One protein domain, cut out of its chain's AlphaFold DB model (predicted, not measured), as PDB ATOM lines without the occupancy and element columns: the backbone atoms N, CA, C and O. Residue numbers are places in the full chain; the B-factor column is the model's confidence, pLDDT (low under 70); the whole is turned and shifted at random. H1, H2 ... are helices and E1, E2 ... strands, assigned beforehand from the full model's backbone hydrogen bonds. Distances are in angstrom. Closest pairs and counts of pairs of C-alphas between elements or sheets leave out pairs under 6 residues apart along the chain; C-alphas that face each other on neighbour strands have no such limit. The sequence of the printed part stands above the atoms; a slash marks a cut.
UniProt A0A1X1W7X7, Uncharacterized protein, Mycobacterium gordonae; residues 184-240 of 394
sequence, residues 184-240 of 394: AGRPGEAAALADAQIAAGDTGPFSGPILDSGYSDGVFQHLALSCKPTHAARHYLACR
ATOM      1  N   ALA A 184     242.488 186.794 293.194       96.06
ATOM      2  CA  ALA A 184     243.452 186.507 292.135       96.06
ATOM      3  C   ALA A 184     243.097 187.160 290.783       96.06
ATOM      4  O   ALA A 184     243.750 186.870 289.782       96.06
ATOM      5  N   GLY A 185     242.068 188.014 290.723       95.50
ATOM      6  CA  GLY A 185     241.660 188.692 289.491       95.50
ATOM      7  C   GLY A 185     240.904 187.797 288.505       95.50
ATOM      8  O   GLY A 185     240.900 188.077 287.309       95.50
ATOM      9  N   ARG A 186     240.243 186.735 288.987       96.00
ATOM     10  CA  ARG A 186     239.462 185.771 288.184       96.00
ATOM     11  C   ARG A 186     237.960 185.820 288.533       96.00
ATOM     12  O   ARG A 186     237.377 184.791 288.882       96.00
ATOM     13  N   PRO A 187     237.291 186.991 288.450       94.75
ATOM     14  CA  PRO A 187     235.898 187.138 288.880       94.75
ATOM     15  C   PRO A 187     234.916 186.317 288.032       94.75
ATOM     16  O   PRO A 187     233.924 185.832 288.561       94.75
ATOM     17  N   GLY A 188     235.194 186.098 286.742       93.62
ATOM     18  CA  GLY A 188     234.336 185.265 285.887       93.62
ATOM     19  C   GLY A 188     234.248 183.814 286.368       93.62
ATOM     20  O   GLY A 188     233.162 183.243 286.430       93.62
ATOM     21  N   GLU A 189     235.375 183.241 286.793       95.88
ATOM     22  CA  GLU A 189     235.418 181.887 287.354       95.88
ATOM     23  C   GLU A 189     234.800 181.827 288.751       95.88
ATOM     24  O   GLU A 189     234.092 180.875 289.071       95.88
ATOM     25  N   ALA A 190     235.010 182.866 289.564       96.19
ATOM     26  CA  ALA A 190     234.352 182.996 290.859       96.19
ATOM     27  C   ALA A 190     232.820 183.026 290.718       96.19
ATOM     28  O   ALA A 190     232.121 182.327 291.452       96.19
ATOM     29  N   ALA A 191     232.304 183.792 289.749       93.56
ATOM     30  CA  ALA A 191     230.880 183.866 289.443       93.56
ATOM     31  C   ALA A 191     230.332 182.517 288.968       93.56
ATOM     32  O   ALA A 191     229.305 182.079 289.472       93.56
ATOM     33  N   ALA A 192     231.036 181.841 288.054       93.81
ATOM     34  CA  ALA A 192     230.627 180.531 287.552       93.81
ATOM     35  C   ALA A 192     230.577 179.475 288.668       93.81
ATOM     36  O   ALA A 192     229.614 178.712 288.755       93.81
ATOM     37  N   LEU A 193     231.576 179.459 289.559       94.75
ATOM     38  CA  LEU A 193     231.595 178.555 290.708       94.75
ATOM     39  C   LEU A 193     230.440 178.852 291.673       94.75
ATOM     40  O   LEU A 193     229.751 177.929 292.103       94.75
ATOM     41  N   ALA A 194     230.195 180.127 291.981       93.50
ATOM     42  CA  ALA A 194     229.082 180.540 292.829       93.50
ATOM     43  C   ALA A 194     227.716 180.177 292.216       93.50
ATOM     44  O   ALA A 194     226.872 179.616 292.911       93.50
ATOM     45  N   ASP A 195     227.518 180.421 290.917       89.38
ATOM     46  CA  ASP A 195     226.300 180.056 290.183       89.38
ATOM     47  C   ASP A 195     226.060 178.537 290.201       89.38
ATOM     48  O   ASP A 195     224.927 178.100 290.408       89.38
ATOM     49  N   ALA A 196     227.114 177.724 290.065       90.00
ATOM     50  CA  ALA A 196     227.009 176.268 290.165       90.00
ATOM     51  C   ALA A 196     226.551 175.807 291.561       90.00
ATOM     52  O   ALA A 196     225.700 174.923 291.662       90.00
ATOM     53  N   GLN A 197     227.060 176.424 292.637       89.44
ATOM     54  CA  GLN A 197     226.599 176.119 294.000       89.44
ATOM     55  C   GLN A 197     225.134 176.530 294.207       89.44
ATOM     56  O   GLN A 197     224.347 175.757 294.752       89.44
ATOM     57  N   ILE A 198     224.739 177.706 293.705       86.31
ATOM     58  CA  ILE A 198     223.351 178.189 293.769       86.31
ATOM     59  C   ILE A 198     222.411 177.236 293.022       86.31
ATOM     60  O   ILE A 198     221.344 176.902 293.537       86.31
ATOM     61  N   ALA A 199     222.807 176.767 291.835       82.12
ATOM     62  CA  ALA A 199     222.041 175.800 291.051       82.12
ATOM     63  C   ALA A 199     221.896 174.444 291.768       82.12
ATOM     64  O   ALA A 199     220.848 173.811 291.670       82.12
ATOM     65  N   ALA A 200     222.904 174.035 292.544       81.69
ATOM     66  CA  ALA A 200     222.846 172.859 293.414       81.69
ATOM     67  C   ALA A 200     222.002 173.073 294.693       81.69
ATOM     68  O   ALA A 200     221.832 172.145 295.485       81.69
ATOM     69  N   GLY A 201     221.456 174.274 294.902       80.56
ATOM     70  CA  GLY A 201     220.647 174.625 296.069       80.56
ATOM     71  C   GLY A 201     221.454 175.040 297.301       80.56
ATOM     72  O   GLY A 201     220.862 175.196 298.370       80.56
ATOM     73  N   ASP A 202     222.768 175.239 297.174       84.88
ATOM     74  CA  ASP A 202     223.620 175.730 298.256       84.88
ATOM     75  C   ASP A 202     223.670 177.268 298.255       84.88
ATOM     76  O   ASP A 202     223.960 177.925 297.254       84.88
ATOM     77  N   THR A 203     223.382 177.860 299.411       83.56
ATOM     78  CA  THR A 203     223.425 179.311 299.638       83.56
ATOM     79  C   THR A 203     224.749 179.769 300.253       83.56
ATOM     80  O   THR A 203     224.985 180.968 300.418       83.56
ATOM     81  N   GLY A 204     225.628 178.829 300.591       88.38
ATOM     82  CA  GLY A 204     226.865 179.068 301.309       88.38
ATOM     83  C   GLY A 204     226.663 179.170 302.824       88.38
ATOM     84  O   GLY A 204     225.547 179.079 303.337       88.38
ATOM     85  N   PRO A 205     227.760 179.360 303.578       87.44
ATOM     86  CA  PRO A 205     227.754 179.263 305.039       87.44
ATOM     87  C   PRO A 205     227.140 180.470 305.761       87.44
ATOM     88  O   PRO A 205     227.063 180.451 306.990       87.44
ATOM     89  N   PHE A 206     226.755 181.522 305.033       84.31
ATOM     90  CA  PHE A 206     226.193 182.742 305.599       84.31
ATOM     91  C   PHE A 206     224.892 183.111 304.893       84.31
ATOM     92  O   PHE A 206     224.836 183.149 303.662       84.31
ATOM     93  N   SER A 207     223.879 183.425 305.696       75.12
ATOM     94  CA  SER A 207     222.629 184.029 305.242       75.12
ATOM     95  C   SER A 207     222.760 185.546 305.272       75.12
ATOM     96  O   SER A 207     223.285 186.106 306.239       75.12
ATOM     97  N   GLY A 208     222.342 186.193 304.192       64.38
ATOM     98  CA  GLY A 208     222.353 187.639 304.029       64.38
ATOM     99  C   GLY A 208     221.381 188.325 304.978       64.38
ATOM    100  O   GLY A 208     220.567 187.654 305.628       64.38
ATOM    101  N   PRO A 209     221.446 189.663 305.070       59.28
ATOM    102  CA  PRO A 209     220.366 190.410 305.691       59.28
ATOM    103  C   PRO A 209     219.051 190.022 305.008       59.28
ATOM    104  O   PRO A 209     219.006 189.829 303.792       59.28
ATOM    105  N   ILE A 210     217.999 189.869 305.808       55.25
ATOM    106  CA  ILE A 210     216.648 189.704 305.278       55.25
ATOM    107  C   ILE A 210     216.351 190.997 304.516       55.25
ATOM    108  O   ILE A 210     216.330 192.071 305.117       55.25
ATOM    109  N   LEU A 211     216.239 190.900 303.193       54.38
ATOM    110  CA  LEU A 211     215.795 192.001 302.345       54.38
ATOM    111  C   LEU A 211     214.364 192.377 302.740       54.38
ATOM    112  O   LEU A 211     213.647 191.543 303.292       54.38
ATOM    113  N   ASP A 212     213.929 193.592 302.406       39.97
ATOM    114  CA  ASP A 212     212.548 194.047 302.656       39.97
ATOM    115  C   ASP A 212     211.503 193.072 302.074       39.97
ATOM    116  O   ASP A 212     210.410 192.929 302.612       39.97
ATOM    117  N   SER A 213     211.906 192.281 301.073       44.50
ATOM    118  CA  SER A 213     211.112 191.208 300.481       44.50
ATOM    119  C   SER A 213     210.915 189.958 301.355       44.50
ATOM    120  O   SER A 213     210.264 189.002 300.938       44.50
ATOM    121  N   GLY A 214     211.519 189.894 302.545       47.88
ATOM    122  CA  GLY A 214     211.500 188.719 303.422       47.88
ATOM    123  C   GLY A 214     212.482 187.604 303.027       47.88
ATOM    124  O   GLY A 214     212.499 186.548 303.664       47.88
ATOM    125  N   TYR A 215     213.332 187.822 302.016       56.47
ATOM    126  CA  TYR A 215     214.339 186.855 301.559       56.47
ATOM    127  C   TYR A 215     215.714 187.135 302.164       56.47
ATOM    128  O   TYR A 215     216.183 188.268 302.127       56.47
ATOM    129  N   SER A 216     216.401 186.100 302.665       64.25
ATOM    130  CA  SER A 216     217.846 186.174 302.899       64.25
ATOM    131  C   SER A 216     218.589 185.508 301.748       64.25
ATOM    132  O   SER A 216     218.444 184.309 301.478       64.25
ATOM    133  N   ASP A 217     219.385 186.312 301.054       74.00
ATOM    134  CA  ASP A 217     220.259 185.818 300.004       74.00
ATOM    135  C   ASP A 217     221.442 185.074 300.591       74.00
ATOM    136  O   ASP A 217     222.004 185.444 301.619       74.00
ATOM    137  N   GLY A 218     221.840 184.002 299.922       84.44
ATOM    138  CA  GLY A 218     223.063 183.303 300.274       84.44
ATOM    139  C   GLY A 218     224.295 184.148 299.971       84.44
ATOM    140  O   GLY A 218     224.320 184.897 298.993       84.44
ATOM    141  N   VAL A 219     225.370 183.973 300.736       88.62
ATOM    142  CA  VAL A 219     226.667 184.599 300.425       88.62
ATOM    143  C   VAL A 219     227.151 184.305 299.006       88.62
ATOM    144  O   VAL A 219     227.732 185.183 298.371       88.62
ATOM    145  N   PHE A 220     226.856 183.124 298.458       91.69
ATOM    146  CA  PHE A 220     227.205 182.814 297.071       91.69
ATOM    147  C   PHE A 220     226.477 183.701 296.062       91.69
ATOM    148  O   PHE A 220     227.088 184.110 295.082       91.69
ATOM    149  N   GLN A 221     225.225 184.083 296.320       87.94
ATOM    150  CA  GLN A 221     224.484 184.988 295.435       87.94
ATOM    151  C   GLN A 221     225.112 186.382 295.435       87.94
ATOM    152  O   GLN A 221     225.379 186.933 294.369       87.94
ATOM    153  N   HIS A 222     225.434 186.922 296.612       88.19
ATOM    154  CA  HIS A 222     226.113 188.215 296.717       88.19
ATOM    155  C   HIS A 222     227.476 188.223 296.009       88.19
ATOM    156  O   HIS A 222     227.795 189.178 295.301       88.19
ATOM    157  N   LEU A 223     228.262 187.152 296.158       92.44
ATOM    158  CA  LEU A 223     229.563 187.023 295.497       92.44
ATOM    159  C   LEU A 223     229.435 186.841 293.981       92.44
ATOM    160  O   LEU A 223     230.190 187.454 293.231       92.44
ATOM    161  N   ALA A 224     228.463 186.057 293.508       91.44
ATOM    162  CA  ALA A 224     228.204 185.919 292.077       91.44
ATOM    163  C   ALA A 224     227.867 187.277 291.446       91.44
ATOM    164  O   ALA A 224     228.365 187.608 290.370       91.44
ATOM    165  N   LEU A 225     227.053 188.090 292.125       88.31
ATOM    166  CA  LEU A 225     226.650 189.408 291.634       88.31
ATOM    167  C   LEU A 225     227.782 190.420 291.625       88.31
ATOM    168  O   LEU A 225     227.898 191.166 290.656       88.31
ATOM    169  N   SER A 226     228.618 190.440 292.665       88.75
ATOM    170  CA  SER A 226     229.754 191.365 292.729       88.75
ATOM    171  C   SER A 226     230.795 191.095 291.638       88.75
ATOM    172  O   SER A 226     231.542 191.997 291.266       88.75
ATOM    173  N   CYS A 227     230.815 189.876 291.097       91.25
ATOM    174  CA  CYS A 227     231.716 189.457 290.028       91.25
ATOM    175  C   CYS A 227     231.157 189.659 288.613       91.25
ATOM    176  O   CYS A 227     231.906 189.571 287.638       91.25
ATOM    177  N   LYS A 228     229.846 189.888 288.478       86.12
ATOM    178  CA  LYS A 228     229.176 190.032 287.182       86.12
ATOM    179  C   LYS A 228     229.255 191.480 286.680       86.12
ATOM    180  O   LYS A 228     229.243 192.415 287.482       86.12
ATOM    181  N   PRO A 229     229.280 191.704 285.352       83.69
ATOM    182  CA  PRO A 229     229.169 193.046 284.789       83.69
ATOM    183  C   PRO A 229     227.929 193.781 285.313       83.69
ATOM    184  O   PRO A 229     226.882 193.169 285.531       83.69
ATOM    185  N   THR A 230     228.002 195.109 285.439       81.75
ATOM    186  CA  THR A 230     226.927 195.924 286.031       81.75
ATOM    187  C   THR A 230     225.559 195.694 285.384       81.75
ATOM    188  O   THR A 230     224.549 195.702 286.082       81.75
ATOM    189  N   HIS A 231     225.494 195.462 284.069       78.69
ATOM    190  CA  HIS A 231     224.227 195.179 283.386       78.69
ATOM    191  C   HIS A 231     223.628 193.824 283.800       78.69
ATOM    192  O   HIS A 231     222.426 193.743 284.027       78.69
ATOM    193  N   ALA A 232     224.453 192.787 283.970       76.06
ATOM    194  CA  ALA A 232     224.015 191.467 284.417       76.06
ATOM    195  C   ALA A 232     223.573 191.499 285.889       76.06
ATOM    196  O   ALA A 232     222.539 190.928 286.235       76.06
ATOM    197  N   ALA A 233     224.293 192.238 286.739       74.00
ATOM    198  CA  ALA A 233     223.885 192.478 288.122       74.00
ATOM    199  C   ALA A 233     222.553 193.252 288.202       74.00
ATOM    200  O   ALA A 233     221.670 192.876 288.967       74.00
ATOM    201  N   ARG A 234     222.362 194.292 287.373       76.56
ATOM    202  CA  ARG A 234     221.088 195.030 287.284       76.56
ATOM    203  C   ARG A 234     219.943 194.155 286.798       76.56
ATOM    204  O   ARG A 234     218.872 194.224 287.381       76.56
ATOM    205  N   HIS A 235     220.163 193.337 285.771       75.75
ATOM    206  CA  HIS A 235     219.155 192.394 285.291       75.75
ATOM    207  C   HIS A 235     218.747 191.420 286.401       75.75
ATOM    208  O   HIS A 235     217.564 191.237 286.657       75.75
ATOM    209  N   TYR A 236     219.719 190.858 287.124       73.81
ATOM    210  CA  TYR A 236     219.441 189.976 288.257       73.81
ATOM    211  C   TYR A 236     218.643 190.670 289.372       73.81
ATOM    212  O   TYR A 236     217.697 190.090 289.898       73.81
ATOM    213  N   LEU A 237     218.991 191.914 289.723       72.62
ATOM    214  CA  LEU A 237     218.236 192.701 290.702       72.62
ATOM    215  C   LEU A 237     216.830 193.055 290.193       72.62
ATOM    216  O   LEU A 237     215.878 193.011 290.964       72.62
ATOM    217  N   ALA A 238     216.674 193.344 288.899       71.62
ATOM    218  CA  ALA A 238     215.374 193.604 288.286       71.62
ATOM    219  C   ALA A 238     214.464 192.367 288.351       71.62
ATOM    220  O   ALA A 238     213.319 192.490 288.772       71.62
ATOM    221  N   CYS A 239     214.992 191.169 288.065       71.38
ATOM    222  CA  CYS A 239     214.275 189.899 288.251       71.38
ATOM    223  C   CYS A 239     213.868 189.624 289.709       71.38
ATOM    224  O   CYS A 239     213.076 188.724 289.958       71.38
ATOM    225  N   ARG A 240     214.420 190.370 290.670       70.62
ATOM    226  CA  ARG A 240     214.126 190.269 292.106       70.62
ATOM    227  C   ARG A 240     213.260 191.395 292.631       70.62
ATOM    228  O   ARG A 240     213.010 191.455 293.830       70.62
TER     229      ARG A 240
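Overview. This is residues 184 to 240 of the 394 residues of an uncharacterized protein of Mycobacterium gordonae (UniProt A0A1X1W7X7). A small two-stranded hairpin, E1 and E2, leads straight into helix H2, the middle one of three helices: H1 packs alongside H2, and H3 folds back after the turn that follows H2 and meets it with fewer contacts. The hairpin lies beyond the end of H2 where that helix begins, and its turn, with Gly 214, makes one end of the longest axis. The printed part has 57 residues, with three named helices and two named strands in the order H1, E1, E2, H2, H3; the sheet, in the order E1 - E2, is antiparallel, and the class is mostly helix. The whole is compact, with a radius of gyration of the C-alphas of 11.3 A, and spans 32 by 25 by 18 A.

Along the chain. Look first at the sheet: E1 is residues 207 to 210, 8.2 A from first to last C-alpha, and E2 is residues 216 to 218, 6.5 A. Find C-alpha 219 at (226.667, 184.599, 300.425); there H2 begins, residues 219 to 227, 12.5 A long. Go back to C-alpha 187 at (235.898, 187.138, 288.880) for the longest helix, H1, residues 187 to 199, 18.0 A. H3 is residues 230 to 238, 12.0 A long, and ends at C-alpha 238 at (215.374, 193.604, 288.286).

Arrangement. E1 and E2 form a hairpin, antiparallel at 154 degrees between their directions. Look for N 208 and O 217, within hydrogen-bond range at 2.7 A; C-alphas 207 and 218 face each other at 5.0 A. From the sheet to H2, the closest C-alphas of E1 and H2 are those of Ser 207 and Val 219, 6.3 A apart. H1 and H2 touch, closest at the C-alphas of Ala 191 and Ala 224, 4.3 A apart. They run opposite ways at a shallow tilt of 33 degrees, only just short of steep. H2 and H3 form a helical hairpin and touch, with 4 pairs of C-alphas within 8 A, the closest being Leu 225 and Ala 233 at 5.4 A. They run opposite ways at a steep tilt of 41 degrees. H1 and H3 are apart, and H1 and E2 are only just apart, with closest C-alphas at 8.3 A. In H1, H2 and H3 each O i to N i+4 pair is within hydrogen-bond range.

Size, cuts and confidence. The two C-alphas farthest apart in the domain are those of Ala 184 and Gly 214, at 34.0 A. The printed part has no cut. The links E1 to E2, E2 to H2 and H2 to H3 are tight, and H1 to E1 is short, with 7 residues between them. The mean pLDDT of the printed part is 80.6; look for low confidence at residues 208 to 216, which are under 70.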